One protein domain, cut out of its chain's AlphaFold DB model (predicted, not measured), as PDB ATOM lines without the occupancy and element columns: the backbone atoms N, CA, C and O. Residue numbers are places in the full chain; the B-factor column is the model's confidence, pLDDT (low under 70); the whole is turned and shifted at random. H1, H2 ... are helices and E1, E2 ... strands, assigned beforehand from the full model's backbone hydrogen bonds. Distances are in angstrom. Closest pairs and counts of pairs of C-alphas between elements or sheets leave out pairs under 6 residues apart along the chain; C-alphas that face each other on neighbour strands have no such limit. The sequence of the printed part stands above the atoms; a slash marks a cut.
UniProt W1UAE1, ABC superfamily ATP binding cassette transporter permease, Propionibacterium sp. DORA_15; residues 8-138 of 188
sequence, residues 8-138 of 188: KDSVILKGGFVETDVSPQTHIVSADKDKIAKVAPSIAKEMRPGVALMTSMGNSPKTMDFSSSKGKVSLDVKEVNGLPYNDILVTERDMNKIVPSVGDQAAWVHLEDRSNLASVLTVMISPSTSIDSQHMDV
ATOM      1  N   LYS A   8      -8.962  45.476  13.820       86.31
ATOM      2  CA  LYS A   8      -7.540  45.141  13.947       86.31
ATOM      3  C   LYS A   8      -6.840  45.079  12.592       86.31
ATOM      4  O   LYS A   8      -5.768  45.642  12.414       86.31
ATOM      5  N   ASP A   9      -7.465  44.399  11.634       89.19
ATOM      6  CA  ASP A   9      -6.937  44.200  10.287       89.19
ATOM      7  C   ASP A   9      -8.065  44.330   9.263       89.19
ATOM      8  O   ASP A   9      -9.225  44.028   9.546       89.19
ATOM      9  N   SER A  10      -7.736  44.771   8.050       89.44
ATOM     10  CA  SER A  10      -8.701  44.822   6.954       89.44
ATOM     11  C   SER A  10      -8.047  44.623   5.595       89.44
ATOM     12  O   SER A  10      -6.862  44.904   5.400       89.44
ATOM     13  N   VAL A  11      -8.843  44.152   4.640       91.44
ATOM     14  CA  VAL A  11      -8.449  43.999   3.242       91.44
ATOM     15  C   VAL A  11      -9.616  44.381   2.339       91.44
ATOM     16  O   VAL A  11     -10.759  44.001   2.587       91.44
ATOM     17  N   ILE A  12      -9.320  45.152   1.293       90.75
ATOM     18  CA  ILE A  12     -10.261  45.394   0.200       90.75
ATOM     19  C   ILE A  12     -10.098  44.259  -0.796       90.75
ATOM     20  O   ILE A  12      -8.992  44.012  -1.282       90.75
ATOM     21  N   LEU A  13     -11.199  43.579  -1.072       91.81
ATOM     22  CA  LEU A  13     -11.295  42.591  -2.121       91.81
ATOM     23  C   LEU A  13     -11.663  43.283  -3.422       91.81
ATOM     24  O   LEU A  13     -12.640  44.033  -3.508       91.81
ATOM     25  N   LYS A  14     -10.858  42.999  -4.434       93.56
ATOM     26  CA  LYS A  14     -11.070  43.445  -5.798       93.56
ATOM     27  C   LYS A  14     -11.695  42.328  -6.601       93.56
ATOM     28  O   LYS A  14     -11.486  41.163  -6.287       93.56
ATOM     29  N   GLY A  15     -12.444  42.667  -7.632       93.56
ATOM     30  CA  GLY A  15     -13.222  41.668  -8.329       93.56
ATOM     31  C   GLY A  15     -14.141  42.227  -9.390       93.56
ATOM     32  O   GLY A  15     -14.002  43.370  -9.830       93.56
ATOM     33  N   GLY A  16     -15.080  41.384  -9.783       91.62
ATOM     34  CA  GLY A  16     -16.137  41.702 -10.722       91.62
ATOM     35  C   GLY A  16     -16.986  40.470 -11.005       91.62
ATOM     36  O   GLY A  16     -16.847  39.431 -10.360       91.62
ATOM     37  N   PHE A  17     -17.855  40.585 -12.002       90.56
ATOM     38  CA  PHE A  17     -18.756  39.509 -12.397       90.56
ATOM     39  C   PHE A  17     -18.254  38.815 -13.658       90.56
ATOM     40  O   PHE A  17     -17.741  39.461 -14.577       90.56
ATOM     41  N   VAL A  18     -18.422  37.498 -13.706       92.19
ATOM     42  CA  VAL A  18     -18.106  36.685 -14.881       92.19
ATOM     43  C   VAL A  18     -19.136  35.578 -15.066       92.19
ATOM     44  O   VAL A  18     -19.793  35.157 -14.114       92.19
ATOM     45  N   GLU A  19     -19.261  35.101 -16.296       92.00
ATOM     46  CA  GLU A  19     -20.064  33.931 -16.620       92.00
ATOM     47  C   GLU A  19     -19.273  32.654 -16.322       92.00
ATOM     48  O   GLU A  19     -18.072  32.563 -16.605       92.00
ATOM     49  N   THR A  20     -19.949  31.665 -15.750       90.50
ATOM     50  CA  THR A  20     -19.420  30.315 -15.556       90.50
ATOM     51  C   THR A  20     -20.329  29.285 -16.208       90.50
ATOM     52  O   THR A  20     -21.479  29.570 -16.539       90.50
ATOM     53  N   ASP A  21     -19.832  28.063 -16.367       87.69
ATOM     54  CA  ASP A  21     -20.616  26.906 -16.815       87.69
ATOM     55  C   ASP A  21     -21.796  26.559 -15.889       87.69
ATOM     56  O   ASP A  21     -22.727  25.866 -16.301       87.69
ATOM     57  N   VAL A  22     -21.779  27.067 -14.655       84.00
ATOM     58  CA  VAL A  22     -22.775  26.788 -13.609       84.00
ATOM     59  C   VAL A  22     -23.674  27.986 -13.294       84.00
ATOM     60  O   VAL A  22     -24.797  27.788 -12.832       84.00
ATOM     61  N   SER A  23     -23.224  29.222 -13.537       83.19
ATOM     62  CA  SER A  23     -24.021  30.436 -13.324       83.19
ATOM     63  C   SER A  23     -23.656  31.556 -14.309       83.19
ATOM     64  O   SER A  23     -22.476  31.893 -14.447       83.19
ATOM     65  N   PRO A  24     -24.654  32.225 -14.922       81.31
ATOM     66  CA  PRO A  24     -24.420  33.312 -15.874       81.31
ATOM     67  C   PRO A  24     -23.835  34.574 -15.225       81.31
ATOM     68  O   PRO A  24     -23.262  35.416 -15.912       81.31
ATOM     69  N   GLN A  25     -23.975  34.724 -13.905       83.88
ATOM     70  CA  GLN A  25     -23.408  35.834 -13.147       83.88
ATOM     71  C   GLN A  25     -22.809  35.306 -11.850       83.88
ATOM     72  O   GLN A  25     -23.504  35.061 -10.866       83.88
ATOM     73  N   THR A  26     -21.497  35.118 -11.869       88.44
ATOM     74  CA  THR A  26     -20.711  34.665 -10.726       88.44
ATOM     75  C   THR A  26     -19.850  35.816 -10.233       88.44
ATOM     76  O   THR A  26     -19.119  36.424 -11.020       88.44
ATOM     77  N   HIS A  27     -19.946  36.132  -8.944       91.69
ATOM     78  CA  HIS A  27     -19.134  37.175  -8.337       91.69
ATOM     79  C   HIS A  27     -17.758  36.602  -7.989       91.69
ATOM     80  O   HIS A  27     -17.638  35.630  -7.241       91.69
ATOM     81  N   ILE A  28     -16.710  37.179  -8.573       93.56
ATOM     82  CA  ILE A  28     -15.328  36.781  -8.325       93.56
ATOM     83  C   ILE A  28     -14.625  37.880  -7.572       93.56
ATOM     84  O   ILE A  28     -14.627  39.034  -7.994       93.56
ATOM     85  N   VAL A  29     -13.937  37.479  -6.514       94.88
ATOM     86  CA  VAL A  29     -13.126  38.351  -5.685       94.88
ATOM     87  C   VAL A  29     -11.706  37.818  -5.549       94.88
ATOM     88  O   VAL A  29     -11.415  36.633  -5.719       94.88
ATOM     89  N   SER A  30     -10.784  38.720  -5.242       95.69
ATOM     90  CA  SER A  30      -9.399  38.416  -4.931       95.69
ATOM     91  C   SER A  30      -8.766  39.553  -4.139       95.69
ATOM     92  O   SER A  30      -9.173  40.712  -4.225       95.69
ATOM     93  N   ALA A  31      -7.732  39.219  -3.384       94.19
ATOM     94  CA  ALA A  31      -6.787  40.174  -2.839       94.19
ATOM     95  C   ALA A  31      -5.457  39.470  -2.566       94.19
ATOM     96  O   ALA A  31      -5.344  38.243  -2.662       94.19
ATOM     97  N   ASP A  32      -4.465  40.270  -2.188       94.25
ATOM     98  CA  ASP A  32      -3.183  39.784  -1.708       94.25
ATOM     99  C   ASP A  32      -3.358  38.730  -0.599       94.25
ATOM    100  O   ASP A  32      -4.081  38.923   0.387       94.25
ATOM    101  N   LYS A  33      -2.669  37.600  -0.772       94.12
ATOM    102  CA  LYS A  33      -2.774  36.435   0.109       94.12
ATOM    103  C   LYS A  33      -2.354  36.759   1.541       94.12
ATOM    104  O   LYS A  33      -3.001  36.283   2.475       94.12
ATOM    105  N   ASP A  34      -1.306  37.559   1.721       95.00
ATOM    106  CA  ASP A  34      -0.787  37.902   3.044       95.00
ATOM    107  C   ASP A  34      -1.741  38.852   3.774       95.00
ATOM    108  O   ASP A  34      -1.923  38.742   4.987       95.00
ATOM    109  N   LYS A  35      -2.434  39.736   3.045       93.62
ATOM    110  CA  LYS A  35      -3.527  40.549   3.602       93.62
ATOM    111  C   LYS A  35      -4.745  39.705   3.970       93.62
ATOM    112  O   LYS A  35      -5.286  39.886   5.060       93.62
ATOM    113  N   ILE A  36      -5.153  38.760   3.116       93.31
ATOM    114  CA  ILE A  36      -6.250  37.830   3.437       93.31
ATOM    115  C   ILE A  36      -5.889  36.981   4.659       93.31
ATOM    116  O   ILE A  36      -6.746  36.757   5.508       93.31
ATOM    117  N   ALA A  37      -4.628  36.572   4.824       94.75
ATOM    118  CA  ALA A  37      -4.195  35.779   5.974       94.75
ATOM    119  C   ALA A  37      -4.431  36.475   7.325       94.75
ATOM    120  O   ALA A  37      -4.664  35.794   8.323       94.75
ATOM    121  N   LYS A  38      -4.423  37.814   7.361       92.94
ATOM    122  CA  LYS A  38      -4.699  38.588   8.580       92.94
ATOM    123  C   LYS A  38      -6.175  38.587   8.976       92.94
ATOM    124  O   LYS A  38      -6.486  38.640  10.161       92.94
ATOM    125  N   VAL A  39      -7.085  38.495   8.005       90.38
ATOM    126  CA  VAL A  39      -8.538  38.539   8.256       90.38
ATOM    127  C   VAL A  39      -9.201  37.160   8.235       90.38
ATOM    128  O   VAL A  39     -10.107  36.902   9.023       90.38
ATOM    129  N   ALA A  40      -8.719  36.258   7.379       91.50
ATOM    130  CA  ALA A  40      -9.264  34.931   7.115       91.50
ATOM    131  C   ALA A  40      -8.126  33.909   6.870       91.50
ATOM    132  O   ALA A  40      -7.914  33.449   5.742       91.50
ATOM    133  N   PRO A  41      -7.378  33.519   7.920       92.00
ATOM    134  CA  PRO A  41      -6.189  32.668   7.791       92.00
ATOM    135  C   PRO A  41      -6.482  31.275   7.216       92.00
ATOM    136  O   PRO A  41      -5.668  30.730   6.469       92.00
ATOM    137  N   SER A  42      -7.647  30.698   7.528       91.75
ATOM    138  CA  SER A  42      -8.080  29.404   6.987       91.75
ATOM    139  C   SER A  42      -8.273  29.448   5.472       91.75
ATOM    140  O   SER A  42      -7.856  28.523   4.783       91.75
ATOM    141  N   ILE A  43      -8.843  30.537   4.953       93.56
ATOM    142  CA  ILE A  43      -9.066  30.739   3.519       93.56
ATOM    143  C   ILE A  43      -7.728  30.995   2.815       93.56
ATOM    144  O   ILE A  43      -7.415  30.339   1.823       93.56
ATOM    145  N   ALA A  44      -6.886  31.875   3.371       94.88
ATOM    146  CA  ALA A  44      -5.578  32.201   2.798       94.88
ATOM    147  C   ALA A  44      -4.686  30.965   2.603       94.88
ATOM    148  O   ALA A  44      -3.972  30.855   1.603       94.88
ATOM    149  N   LYS A  45      -4.737  29.999   3.530       94.88
ATOM    150  CA  LYS A  45      -3.968  28.748   3.441       94.88
ATOM    151  C   LYS A  45      -4.295  27.935   2.184       94.88
ATOM    152  O   LYS A  45      -3.408  27.277   1.629       94.88
ATOM    153  N   GLU A  46      -5.538  28.011   1.723       95.19
ATOM    154  CA  GLU A  46      -6.027  27.261   0.570       95.19
ATOM    155  C   GLU A  46      -5.854  28.004  -0.759       95.19
ATOM    156  O   GLU A  46      -5.869  27.369  -1.811       95.19
ATOM    157  N   MET A  47      -5.581  29.312  -0.727       95.12
ATOM    158  CA  MET A  47      -5.346  30.107  -1.935       95.12
ATOM    159  C   MET A  47      -4.070  29.679  -2.661       95.12
ATOM    160  O   MET A  47      -2.954  29.785  -2.120       95.12
ATOM    161  N   ARG A  48      -4.236  29.231  -3.910       95.69
ATOM    162  CA  ARG A  48      -3.165  28.802  -4.819       95.69
ATOM    163  C   ARG A  48      -3.558  29.104  -6.271       95.69
ATOM    164  O   ARG A  48      -4.747  29.076  -6.574       95.69
ATOM    165  N   PRO A  49      -2.590  29.383  -7.164       95.94
ATOM    166  CA  PRO A  49      -2.885  29.573  -8.581       95.94
ATOM    167  C   PRO A  49      -3.567  28.343  -9.184       95.94
ATOM    168  O   PRO A  49      -3.179  27.222  -8.857       95.94
ATOM    169  N   GLY A  50      -4.531  28.555 -10.077       95.81
ATOM    170  CA  GLY A  50      -5.284  27.474 -10.718       95.81
ATOM    171  C   GLY A  50      -6.463  26.941  -9.899       95.81
ATOM    172  O   GLY A  50      -7.135  26.027 -10.362       95.81
ATOM    173  N   VAL A  51      -6.720  27.495  -8.707       96.81
ATOM    174  CA  VAL A  51      -7.781  27.035  -7.801       96.81
ATOM    175  C   VAL A  51      -8.775  28.160  -7.516       96.81
ATOM    176  O   VAL A  51      -8.387  29.253  -7.099       96.81
ATOM    177  N   ALA A  52     -10.058  27.863  -7.697       96.06
ATOM    178  CA  ALA A  52     -11.194  28.677  -7.296       96.06
ATOM    179  C   ALA A  52     -11.746  28.180  -5.955       96.06
ATOM    180  O   ALA A  52     -12.173  27.032  -5.824       96.06
ATOM    181  N   LEU A  53     -11.720  29.046  -4.943       95.94
ATOM    182  CA  LEU A  53     -12.297  28.756  -3.638       95.94
ATOM    183  C   LEU A  53     -13.755  29.206  -3.610       95.94
ATOM    184  O   LEU A  53     -14.052  30.338  -3.984       95.94
ATOM    185  N   MET A  54     -14.644  28.351  -3.118       93.06
ATOM    186  CA  MET A  54     -16.059  28.681  -2.914       93.06
ATOM    187  C   MET A  54     -16.564  28.120  -1.590       93.06
ATOM    188  O   MET A  54     -15.892  27.295  -0.964       93.06
ATOM    189  N   THR A  55     -17.740  28.565  -1.148       90.50
ATOM    190  CA  THR A  55     -18.352  27.991   0.053       90.50
ATOM    191  C   THR A  55     -18.640  26.502  -0.133       90.50
ATOM    192  O   THR A  55     -19.018  26.060  -1.217       90.50
ATOM    193  N   SER A  56     -18.490  25.717   0.934       85.12
ATOM    194  CA  SER A  56     -18.916  24.317   0.922       85.12
ATOM    195  C   SER A  56     -20.429  24.211   0.726       85.12
ATOM    196  O   SER A  56     -21.197  24.755   1.523       85.12
ATOM    197  N   MET A  57     -20.849  23.520  -0.337       78.00
ATOM    198  CA  MET A  57     -22.259  23.218  -0.624       78.00
ATOM    199  C   MET A  57     -22.555  21.714  -0.599       78.00
ATOM    200  O   MET A  57     -23.714  21.312  -0.688       78.00
ATOM    201  N   GLY A  58     -21.523  20.871  -0.503       75.88
ATOM    202  CA  GLY A  58     -21.655  19.413  -0.463       75.88
ATOM    203  C   GLY A  58     -21.893  18.764  -1.829       75.88
ATOM    204  O   GLY A  58     -21.886  17.540  -1.924       75.88
ATOM    205  N   ASN A  59     -22.067  19.561  -2.887       81.50
ATOM    206  CA  ASN A  59     -22.183  19.095  -4.269       81.50
ATOM    207  C   ASN A  59     -21.552  20.089  -5.260       81.50
ATOM    208  O   ASN A  59     -22.139  20.415  -6.292       81.50
ATOM    209  N   SER A  60     -20.376  20.623  -4.922       85.31
ATOM    210  CA  SER A  60     -19.646  21.518  -5.825       85.31
ATOM    211  C   SER A  60     -18.981  20.738  -6.964       85.31
ATOM    212  O   SER A  60     -18.530  19.603  -6.755       85.31
ATOM    213  N   PRO A  61     -18.892  21.320  -8.172       88.75
ATOM    214  CA  PRO A  61     -18.158  20.701  -9.266       88.75
ATOM    215  C   PRO A  61     -16.669  20.584  -8.907       88.75
ATOM    216  O   PRO A  61     -16.175  21.287  -8.032       88.75
ATOM    217  N   LYS A  62     -15.934  19.680  -9.570       92.00
ATOM    218  CA  LYS A  62     -14.476  19.542  -9.364       92.00
ATOM    219  C   LYS A  62     -13.678  20.648 -10.047       92.00
ATOM    220  O   LYS A  62     -12.600  21.000  -9.584       92.00
ATOM    221  N   THR A  63     -14.205  21.153 -11.150       94.38
ATOM    222  CA  THR A  63     -13.617  22.189 -11.995       94.38
ATOM    223  C   THR A  63     -14.720  23.153 -12.398       94.38
ATOM    224  O   THR A  63     -15.878  22.747 -12.475       94.38
ATOM    225  N   MET A  64     -14.370  24.407 -12.651       93.81
ATOM    226  CA  MET A  64     -15.308  25.437 -13.092       93.81
ATOM    227  C   MET A  64     -14.703  26.207 -14.258       93.81
ATOM    228  O   MET A  64     -13.534  26.607 -14.206       93.81
ATOM    229  N   ASP A  65     -15.509  26.413 -15.294       94.81
ATOM    230  CA  ASP A  65     -15.098  27.090 -16.516       94.81
ATOM    231  C   ASP A  65     -15.587  28.532 -16.494       94.81
ATOM    232  O   ASP A  65     -16.779  28.813 -16.562       94.81
ATOM    233  N   PHE A  66     -14.645  29.464 -16.452       94.19
ATOM    234  CA  PHE A  66     -14.904  30.893 -16.448       94.19
ATOM    235  C   PHE A  66     -14.808  31.445 -17.864       94.19
ATOM    236  O   PHE A  66     -13.790  31.264 -18.537       94.19
ATOM    237  N   SER A  67     -15.848  32.144 -18.312       93.12
ATOM    238  CA  SER A  67     -15.940  32.732 -19.648       93.12
ATOM    239  C   SER A  67     -16.089  34.248 -19.567       93.12
ATOM    240  O   SER A  67     -17.009  34.770 -18.943       93.12
ATOM    241  N   SER A  68     -15.191  34.976 -20.228       90.81
ATOM    242  CA  SER A  68     -15.271  36.433 -20.337       90.81
ATOM    243  C   SER A  68     -14.785  36.932 -21.695       90.81
ATOM    244  O   SER A  68     -14.342  36.158 -22.544       90.81
ATOM    245  N   SER A  69     -14.798  38.253 -21.896       89.25
ATOM    246  CA  SER A  69     -14.216  38.876 -23.091       89.25
ATOM    247  C   SER A  69     -12.703  38.649 -23.237       89.25
ATOM    248  O   SER A  69     -12.166  38.868 -24.320       89.25
ATOM    249  N   LYS A  70     -12.010  38.187 -22.184       88.38
ATOM    250  CA  LYS A  70     -10.589  37.797 -22.228       88.38
ATOM    251  C   LYS A  70     -10.365  36.354 -22.692       88.38
ATOM    252  O   LYS A  70      -9.231  35.991 -22.996       88.38
ATOM    253  N   GLY A  71     -11.418  35.543 -22.757       90.00
ATOM    254  CA  GLY A  71     -11.364  34.137 -23.143       90.00
ATOM    255  C   GLY A  71     -11.946  33.210 -22.081       90.00
ATOM    256  O   GLY A  71     -12.626  33.647 -21.151       90.00
ATOM    257  N   LYS A  72     -11.679  31.912 -22.250       93.12
ATOM    258  CA  LYS A  72     -12.112  30.859 -21.328       93.12
ATOM    259  C   LYS A  72     -10.946  30.362 -20.482       93.12
ATOM    260  O   LYS A  72      -9.864  30.110 -21.014       93.12
ATOM    261  N   VAL A  73     -11.173  30.201 -19.184       95.50
ATOM    262  CA  VAL A  73     -10.198  29.678 -18.221       95.50
ATOM    263  C   VAL A  73     -10.894  28.638 -17.356       95.50
ATOM    264  O   VAL A  73     -11.935  28.931 -16.787       95.50
ATOM    265  N   SER A  74     -10.307  27.451 -17.230       96.00
ATOM    266  CA  SER A  74     -10.787  26.415 -16.309       96.00
ATOM    267  C   SER A  74      -9.930  26.422 -15.045       96.00
ATOM    268  O   SER A  74      -8.701  26.492 -15.151       96.00
ATOM    269  N   LEU A  75     -10.557  26.387 -13.868       96.38
ATOM    270  CA  LEU A  75      -9.869  26.261 -12.577       96.38
ATOM    271  C   LEU A  75     -10.407  25.062 -11.796       96.38
ATOM    272  O   LEU A  75     -11.594  24.739 -11.878       96.38
ATOM    273  N   ASP A  76      -9.550  24.458 -10.975       96.81
ATOM    274  CA  ASP A  76      -9.970  23.464  -9.991       96.81
ATOM    275  C   ASP A  76     -10.794  24.145  -8.896       96.81
ATOM    276  O   ASP A  76     -10.438  25.217  -8.407       96.81
ATOM    277  N   VAL A  77     -11.877  23.514  -8.467       95.19
ATOM    278  CA  VAL A  77     -12.741  24.044  -7.413       95.19
ATOM    279  C   VAL A  77     -12.369  23.408  -6.086       95.19
ATOM    280  O   VAL A  77     -12.225  22.190  -5.962       95.19
ATOM    281  N   LYS A  78     -12.245  24.247  -5.062       94.88
ATOM    282  CA  LYS A  78     -12.043  23.798  -3.692       94.88
ATOM    283  C   LYS A  78     -13.033  24.466  -2.754       94.88
ATOM    284  O   LYS A  78     -13.052  25.683  -2.595       94.88
ATOM    285  N   GLU A  79     -13.813  23.636  -2.081       93.75
ATOM    286  CA  GLU A  79     -14.713  24.089  -1.031       93.75
ATOM    287  C   GLU A  79     -13.930  24.538   0.210       93.75
ATOM    288  O   GLU A  79     -13.006  23.859   0.676       93.75
ATOM    289  N   VAL A  80     -14.321  25.681   0.766       92.81
ATOM    290  CA  VAL A  80     -13.816  26.215   2.030       92.81
ATOM    291  C   VAL A  80     -14.969  26.733   2.884       92.81
ATOM    292  O   VAL A  80     -16.048  27.061   2.394       92.81
ATOM    293  N   ASN A  81     -14.735  26.824   4.190       88.56
ATOM    294  CA  ASN A  81     -15.701  27.394   5.124       88.56
ATOM    295  C   ASN A  81     -15.445  28.892   5.322       88.56
ATOM    296  O   ASN A  81     -14.291  29.320   5.411       88.56
ATOM    297  N   GLY A  82     -16.521  29.665   5.475       82.19
ATOM    298  CA  GLY A  82     -16.452  31.093   5.805       82.19
ATOM    299  C   GLY A  82     -16.398  32.044   4.607       82.19
ATOM    300  O   GLY A  82     -16.213  33.238   4.822       82.19
ATOM    301  N   LEU A  83     -16.572  31.538   3.380       88.06
ATOM    302  CA  LEU A  83     -16.855  32.368   2.207       88.06
ATOM    303  C   LEU A  83     -18.364  32.641   2.081       88.06
ATOM    304  O   LEU A  83     -19.159  31.757   2.409       88.06
ATOM    305  N   PRO A  84     -18.773  33.825   1.593       82.75
ATOM    306  CA  PRO A  84     -20.150  34.073   1.177       82.75
ATOM    307  C   PRO A  84     -20.593  33.116   0.062       82.75
ATOM    308  O   PRO A  84     -19.785  32.686  -0.757       82.75
ATOM    309  N   TYR A  85     -21.890  32.804   0.012       80.75
ATOM    310  CA  TYR A  85     -22.439  31.794  -0.904       80.75
ATOM    311  C   TYR A  85     -22.231  32.121  -2.390       80.75
ATOM    312  O   TYR A  85     -21.948  31.232  -3.185       80.75
ATOM    313  N   ASN A  86     -22.328  33.402  -2.748       80.56
ATOM    314  CA  ASN A  86     -22.211  33.862  -4.132       80.56
ATOM    315  C   ASN A  86     -20.780  34.253  -4.530       80.56
ATOM    316  O   ASN A  86     -20.567  34.642  -5.680       80.56
ATOM    317  N   ASP A  87     -19.817  34.163  -3.608       88.94
ATOM    318  CA  ASP A  87     -18.451  34.628  -3.825       88.94
ATOM    319  C   ASP A  87     -17.526  33.474  -4.200       88.94
ATOM    320  O   ASP A  87     -17.433  32.458  -3.505       88.94
ATOM    321  N   ILE A  88     -16.757  33.690  -5.263       93.56
ATOM    322  CA  ILE A  88     -15.629  32.841  -5.623       93.56
ATOM    323  C   ILE A  88     -14.340  33.617  -5.414       93.56
ATOM    324  O   ILE A  88     -14.112  34.660  -6.026       93.56
ATOM    325  N   LEU A  89     -13.467  33.083  -4.565       95.56
ATOM    326  CA  LEU A  89     -12.164  33.667  -4.290       95.56
ATOM    327  C   LEU A  89     -11.088  32.961  -5.118       95.56
ATOM    328  O   LEU A  89     -10.862  31.758  -4.982       95.56
ATOM    329  N   VAL A  90     -10.377  33.724  -5.941       96.38
ATOM    330  CA  VAL A  90      -9.242  33.241  -6.747       96.38
ATOM    331  C   VAL A  90      -7.973  34.020  -6.403       96.38
ATOM    332  O   VAL A  90      -8.001  34.990  -5.642       96.38
ATOM    333  N   THR A  91      -6.829  33.630  -6.966       96.56
ATOM    334  CA  THR A  91      -5.610  34.450  -6.872       96.56
ATOM    335  C   THR A  91      -5.684  35.674  -7.785       96.56
ATOM    336  O   THR A  91      -6.320  35.624  -8.836       96.56
ATOM    337  N   GLU A  92      -4.969  36.754  -7.449       94.50
ATOM    338  CA  GLU A  92      -4.951  37.971  -8.281       94.50
ATOM    339  C   GLU A  92      -4.456  37.675  -9.706       94.50
ATOM    340  O   GLU A  92      -4.917  38.266 -10.684       94.50
ATOM    341  N   ARG A  93      -3.554  36.693  -9.842       93.88
ATOM    342  CA  ARG A  93      -3.071  36.194 -11.133       93.88
ATOM    343  C   ARG A  93      -4.201  35.617 -11.983       93.88
ATOM    344  O   ARG A  93      -4.262  35.920 -13.172       93.88
ATOM    345  N   ASP A  94      -5.041  34.766 -11.403       94.94
ATOM    346  CA  ASP A  94      -6.125  34.109 -12.136       94.94
ATOM    347  C   ASP A  94      -7.280  35.084 -12.379       94.94
ATOM    348  O   ASP A  94      -7.803  35.143 -13.491       94.94
ATOM    349  N   MET A  95      -7.576  35.959 -11.412       94.81
ATOM    350  CA  MET A  95      -8.534  37.053 -11.582       94.81
ATOM    351  C   MET A  95      -8.189  37.928 -12.789       94.81
ATOM    352  O   MET A  95      -9.059  38.218 -13.601       94.81
ATOM    353  N   ASN A  96      -6.918  38.298 -12.969       92.56
ATOM    354  CA  ASN A  96      -6.496  39.125 -14.101       92.56
ATOM    355  C   ASN A  96      -6.686  38.447 -15.469       92.56
ATOM    356  O   ASN A  96      -6.819  39.150 -16.477       92.56
ATOM    357  N   LYS A  97      -6.714  37.109 -15.517       92.50
ATOM    358  CA  LYS A  97      -7.011  36.337 -16.734       92.50
ATOM    359  C   LYS A  97      -8.513  36.211 -16.984       92.50
ATOM    360  O   LYS A  97      -8.928  36.188 -18.134       92.50
ATOM    361  N   ILE A  98      -9.298  36.132 -15.913       92.56
ATOM    362  CA  ILE A  98     -10.729  35.832 -15.962       92.56
ATOM    363  C   ILE A  98     -11.562  37.108 -16.076       92.56
ATOM    364  O   ILE A  98     -12.392  37.223 -16.969       92.56
ATOM    365  N   VAL A  99     -11.340  38.081 -15.196       91.56
ATOM    366  CA  VAL A  99     -12.201  39.255 -15.039       91.56
ATOM    367  C   VAL A  99     -11.719  40.393 -15.955       91.56
ATOM    368  O   VAL A  99     -10.554  40.809 -15.865       91.56
ATOM    369  N   PRO A 100     -12.565  40.921 -16.864       86.62
ATOM    370  CA  PRO A 100     -12.173  41.993 -17.783       86.62
ATOM    371  C   PRO A 100     -11.914  43.331 -17.089       86.62
ATOM    372  O   PRO A 100     -10.923  43.990 -17.397       86.62
ATOM    373  N   SER A 101     -12.783  43.698 -16.144       87.69
ATOM    374  CA  SER A 101     -12.720  44.939 -15.375       87.69
ATOM    375  C   SER A 101     -12.722  44.609 -13.890       87.69
ATOM    376  O   SER A 101     -13.682  44.031 -13.386       87.69
ATOM    377  N   VAL A 102     -11.626  44.941 -13.214       90.12
ATOM    378  CA  VAL A 102     -11.437  44.675 -11.788       90.12
ATOM    379  C   VAL A 102     -11.705  45.968 -11.024       90.12
ATOM    380  O   VAL A 102     -10.972  46.943 -11.187       90.12
ATOM    381  N   GLY A 103     -12.744  45.968 -10.193       88.62
ATOM    382  CA  GLY A 103     -13.081  47.062  -9.281       88.62
ATOM    383  C   GLY A 103     -13.011  46.622  -7.823       88.62
ATOM    384  O   GLY A 103     -12.870  45.437  -7.534       88.62
ATOM    385  N   ASP A 104     -13.121  47.563  -6.891       89.38
ATOM    386  CA  ASP A 104     -13.303  47.232  -5.476       89.38
ATOM    387  C   ASP A 104     -14.719  46.656  -5.296       89.38
ATOM    388  O   ASP A 104     -15.684  47.251  -5.772       89.38
ATOM    389  N   GLN A 105     -14.845  45.473  -4.690       87.50
ATOM    390  CA  GLN A 105     -16.128  44.757  -4.576       87.50
ATOM    391  C   GLN A 105     -16.561  44.532  -3.132       87.50
ATOM    392  O   GLN A 105     -17.743  44.620  -2.820       87.50
ATOM    393  N   ALA A 106     -15.614  44.244  -2.240       85.44
ATOM    394  CA  ALA A 106     -15.925  43.970  -0.845       85.44
ATOM    395  C   ALA A 106     -14.791  44.417   0.076       85.44
ATOM    396  O   ALA A 106     -13.655  44.631  -0.347       85.44
ATOM    397  N   ALA A 107     -15.095  44.531   1.362       86.81
ATOM    398  CA  ALA A 107     -14.107  44.750   2.403       86.81
ATOM    399  C   ALA A 107     -14.256  43.671   3.468       86.81
ATOM    400  O   ALA A 107     -15.318  43.527   4.067       86.81
ATOM    401  N   TRP A 108     -13.182  42.936   3.731       89.31
ATOM    402  CA  TRP A 108     -13.129  42.013   4.857       89.31
ATOM    403  C   TRP A 108     -12.371  42.643   6.010       89.31
ATOM    404  O   TRP A 108     -11.340  43.294   5.820       89.31
ATOM    405  N   VAL A 109     -12.889  42.436   7.216       87.19
ATOM    406  CA  VAL A 109     -12.362  43.029   8.443       87.19
ATOM    407  C   VAL A 109     -12.181  41.968   9.519       87.19
ATOM    408  O   VAL A 109     -13.004  41.065   9.672       87.19
ATOM    409  N   HIS A 110     -11.101  42.093  10.281       87.00
ATOM    410  CA  HIS A 110     -10.886  41.368  11.522       87.00
ATOM    411  C   HIS A 110     -11.152  42.312  12.683       87.00
ATOM    412  O   HIS A 110     -10.516  43.362  12.789       87.00
ATOM    413  N   LEU A 111     -12.076  41.931  13.557       83.81
ATOM    414  CA  LEU A 111     -12.391  42.731  14.733       83.81
ATOM    415  C   LEU A 111     -11.365  42.504  15.837       83.81
ATOM    416  O   LEU A 111     -10.874  41.388  16.006       83.81
ATOM    417  N   GLU A 112     -11.060  43.560  16.582       85.12
ATOM    418  CA  GLU A 112     -10.181  43.484  17.750       85.12
ATOM    419  C   GLU A 112     -10.896  42.811  18.933       85.12
ATOM    420  O   GLU A 112     -10.390  41.839  19.492       85.12
ATOM    421  N   ASP A 113     -12.114  43.259  19.238       80.00
ATOM    422  CA  ASP A 113     -13.012  42.703  20.245       80.00
ATOM    423  C   ASP A 113     -14.321  42.229  19.598       80.00
ATOM    424  O   ASP A 113     -15.161  43.012  19.147       80.00
ATOM    425  N   ARG A 114     -14.526  40.910  19.589       72.38
ATOM    426  CA  ARG A 114     -15.727  40.277  19.024       72.38
ATOM    427  C   ARG A 114     -16.972  40.463  19.881       72.38
ATOM    428  O   ARG A 114     -18.066  40.217  19.389       72.38
ATOM    429  N   SER A 115     -16.839  40.890  21.132       70.12
ATOM    430  CA  SER A 115     -17.978  41.178  22.002       70.12
ATOM    431  C   SER A 115     -18.536  42.591  21.797       70.12
ATOM    432  O   SER A 115     -19.696  42.847  22.118       70.12
ATOM    433  N   ASN A 116     -17.767  43.483  21.161       71.19
ATOM    434  CA  ASN A 116     -18.166  44.853  20.841       71.19
ATOM    435  C   ASN A 116     -18.603  45.014  19.368       71.19
ATOM    436  O   ASN A 116     -18.132  45.884  18.634       71.19
ATOM    437  N   LEU A 117     -19.522  44.157  18.918       66.69
ATOM    438  CA  LEU A 117     -20.073  44.212  17.554       66.69
ATOM    439  C   LEU A 117     -20.999  45.407  17.333       66.69
ATOM    440  O   LEU A 117     -21.093  45.911  16.216       66.69
ATOM    441  N   ALA A 118     -21.676  45.862  18.392       65.06
ATOM    442  CA  ALA A 118     -22.641  46.951  18.316       65.06
ATOM    443  C   ALA A 118     -21.993  48.241  17.796       65.06
ATOM    444  O   ALA A 118     -22.548  48.878  16.911       65.06
ATOM    445  N   SER A 119     -20.787  48.583  18.264       63.25
ATOM    446  CA  SER A 119     -20.076  49.787  17.810       63.25
ATOM    447  C   SER A 119     -19.725  49.752  16.317       63.25
ATOM    448  O   SER A 119     -19.873  50.759  15.630       63.25
ATOM    449  N   VAL A 120     -19.329  48.589  15.792       65.50
ATOM    450  CA  VAL A 120     -19.005  48.403  14.367       65.50
ATOM    451  C   VAL A 120     -20.267  48.458  13.514       65.50
ATOM    452  O   VAL A 120     -20.307  49.164  12.506       65.50
ATOM    453  N   LEU A 121     -21.320  47.758  13.944       65.94
ATOM    454  CA  LEU A 121     -22.593  47.702  13.234       65.94
ATOM    455  C   LEU A 121     -23.274  49.077  13.196       65.94
ATOM    456  O   LEU A 121     -23.773  49.486  12.153       65.94
ATOM    457  N   THR A 122     -23.233  49.834  14.297       62.84
ATOM    458  CA  THR A 122     -23.748  51.206  14.342       62.84
ATOM    459  C   THR A 122     -23.030  52.105  13.343       62.84
ATOM    460  O   THR A 122     -23.697  52.870  12.655       62.84
ATOM    461  N   VAL A 123     -21.704  52.006  13.203       62.16
ATOM    462  CA  VAL A 123     -20.953  52.816  12.226       62.16
ATOM    463  C   VAL A 123     -21.224  52.372  10.784       62.16
ATOM    464  O   VAL A 123     -21.304  53.225   9.910       62.16
ATOM    465  N   MET A 124     -21.416  51.073  10.533       61.59
ATOM    466  CA  MET A 124     -21.719  50.547   9.191       61.59
ATOM    467  C   MET A 124     -23.148  50.842   8.716       61.59
ATOM    468  O   MET A 124     -23.358  51.020   7.521       61.59
ATOM    469  N   ILE A 125     -24.120  50.902   9.630       62.28
ATOM    470  CA  ILE A 125     -25.524  51.239   9.330       62.28
ATOM    471  C   ILE A 125     -25.751  52.762   9.379       62.28
ATOM    472  O   ILE A 125     -26.774  53.263   8.911       62.28
ATOM    473  N   SER A 126     -24.808  53.527   9.938       53.50
ATOM    474  CA  SER A 126     -24.952  54.978  10.033       53.50
ATOM    475  C   SER A 126     -24.922  55.627   8.643       53.50
ATOM    476  O   SER A 126     -23.949  55.456   7.908       53.50
ATOM    477  N   PRO A 127     -25.910  56.475   8.302       48.88
ATOM    478  CA  PRO A 127     -25.978  57.168   7.010       48.88
ATOM    479  C   PRO A 127     -24.848  58.198   6.791       48.88
ATOM    480  O   PRO A 127     -24.788  58.850   5.755       48.88
ATOM    481  N   SER A 128     -23.959  58.375   7.774       46.75
ATOM    482  CA  SER A 128     -22.824  59.301   7.747       46.75
ATOM    483  C   SER A 128     -21.569  58.739   7.082       46.75
ATOM    484  O   SER A 128     -20.656  59.507   6.774       46.75
ATOM    485  N   THR A 129     -21.465  57.425   6.869       50.12
ATOM    486  CA  THR A 129     -20.440  56.910   5.957       50.12
ATOM    487  C   THR A 129     -20.897  57.215   4.540       50.12
ATOM    488  O   THR A 129     -21.982  56.802   4.154       50.12
ATOM    489  N   SER A 130     -20.079  57.938   3.772       46.28
ATOM    490  CA  SER A 130     -20.265  58.289   2.354       46.28
ATOM    491  C   SER A 130     -20.209  57.065   1.422       46.28
ATOM    492  O   SER A 130     -19.538  57.075   0.392       46.28
ATOM    493  N   ILE A 131     -20.827  55.973   1.848       51.00
ATOM    494  CA  ILE A 131     -20.931  54.697   1.173       51.00
ATOM    495  C   ILE A 131     -22.402  54.600   0.808       51.00
ATOM    496  O   ILE A 131     -23.252  54.665   1.692       51.00
ATOM    497  N   ASP A 132     -22.685  54.530  -0.488       46.62
ATOM    498  CA  ASP A 132     -24.037  54.449  -1.029       46.62
ATOM    499  C   ASP A 132     -24.784  53.276  -0.373       46.62
ATOM    500  O   ASP A 132     -24.531  52.100  -0.641       46.62
ATOM    501  N   SER A 133     -25.634  53.602   0.600       45.50
ATOM    502  CA  SER A 133     -26.145  52.682   1.618       45.50
ATOM    503  C   SER A 133     -27.208  51.717   1.090       45.50
ATOM    504  O   SER A 133     -27.820  50.991   1.868       45.50
ATOM    505  N   GLN A 134     -27.469  51.717  -0.219       46.06
ATOM    506  CA  GLN A 134     -28.551  50.941  -0.819       46.06
ATOM    507  C   GLN A 134     -28.181  49.484  -1.141       46.06
ATOM    508  O   GLN A 134     -29.088  48.695  -1.378       46.06
ATOM    509  N   HIS A 135     -26.896  49.093  -1.111       49.91
ATOM    510  CA  HIS A 135     -26.477  47.749  -1.559       49.91
ATOM    511  C   HIS A 135     -25.350  47.100  -0.732       49.91
ATOM    512  O   HIS A 135     -24.723  46.147  -1.191       49.91
ATOM    513  N   MET A 136     -25.058  47.598   0.475       57.75
ATOM    514  CA  MET A 136     -23.978  47.048   1.298       57.75
ATOM    515  C   MET A 136     -24.506  45.943   2.220       57.75
ATOM    516  O   MET A 136     -25.145  46.226   3.232       57.75
ATOM    517  N   ASP A 137     -24.236  44.687   1.863       64.62
ATOM    518  CA  ASP A 137     -24.492  43.545   2.741       64.62
ATOM    519  C   ASP A 137     -23.384  43.436   3.799       64.62
ATOM    520  O   ASP A 137     -22.190  43.415   3.485       64.62
ATOM    521  N   VAL A 138     -23.780  43.399   5.072       70.81
ATOM    522  CA  VAL A 138     -22.871  43.263   6.213       70.81
ATOM    523  C   VAL A 138     -23.085  41.884   6.816       70.81
ATOM    524  O   VAL A 138     -24.003  41.661   7.603       70.81
TER     525      VAL A 138
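What this domain is: This is residues 8 to 138 of the 188 residues of the protein "ABC superfamily ATP binding cassette transporter permease" of Propionibacterium sp. DORA_15 (UniProt W1UAE1). A small, strongly twisted barrel, nearly closed, is made by E2, E3, E4, E5, E6 and the part of E1 from residue 14 on; the sheet curls round H3, and E6 and E3 come near each other where the ring closes without being neighbours. From it the long pair E1 and E7 runs out as a two-stranded arm, with the hairpin H1 and H2 packed on the same face of the sheet as H3, and H4 lies beyond E7, away from the barrel. The printed part has 131 residues, with four named helices and seven named strands in the order E1 E2 H1 H2 E3 E4 E5 E6 H3 E7 H4; the class is mixed, helices and strands. The strands form one branched sheet with both parallel and antiparallel neighbours. The whole is compact, with a radius of gyration of the C-alphas of 15.5 A, and only just elongated, spanning 43 by 29 by 26 A.

How they stand to each other: Begin at E1, residues 8 to 20, which has three neighbours and bends by 59 degrees at residue 17. On one side of it, beside residues 13 to 19, find E2, residues 26 to 30, antiparallel at 143 degrees; the two are a hairpin, and N 14 and O 30 are 2.8 A apart. On the other side lie E7, residues 103 to 111, and E4, residues 63 to 68, both antiparallel to E1; look for N 11 and O 108 at 2.9 A, and N 67 and O 19 at 2.8 A. E4 forms a hairpin with E5, residues 71 to 80, where N 66 and O 73 are 2.8 A apart. E5 bends by 52 degrees at residue 76, and from there on it pairs with the parallel E3, residues 51 to 55, with N 52 and O 76 at 2.8 A. E6, residues 87 to 89, is parallel to E2, with N 88 and O 27 at 2.9 A; the closest C-alphas of E6 and E3, those of Leu 89 and Leu 53, are 5.0 A apart. The sheet curls round H3, residues 92 to 98, whose closest C-alphas to E2 are those of Glu 92 and Ser 30, 5.6 A apart. On the same face, H1, residues 33 to 39, lies over E1 at a height of 7.4 A over the sheet, slantwise to the strands. H1 touches H2, residues 41 to 46, with Ala 37 and Ala 44 as the closest C-alphas, 5.0 A apart; this helical hairpin has a shallow tilt of 31 degrees, opposite ways. H2 lies over E3, along the strands. H4, residues 117 to 125, is not on the sheet and is apart from H1, H2 and H3. Every O i to N i+4 pair is within hydrogen-bond range in H4, against 1 of 3 in H1, with 4 of 4 O i to N i+3 pairs, 1 of 2 in H2 and 2 of 3 in H3.

Where its parts are: Find C-alpha 8 at (-7.540, 45.141, 13.947); from there E1 runs 35.1 A to C-alpha 20 at (-19.420, 30.315, -15.556). E5 spans 26.5 A, E7 24.4 A and E4 16.6 A. H4 runs 12.1 A to C-alpha 125 at (-25.524, 51.239, 9.330).

The domain as a whole: The C-alphas of Gly 71 and Ser 115, the two farthest apart, are 46.2 A from each other. The printed part has no cut, and no link is long. Residues 114 to 119, of which 117 to 119 belong to H4, stand free, as do residues 126 to 132. Look at the B-factor column: the mean pLDDT of the printed part is 84.7, and residues 117 to 137 are under 70.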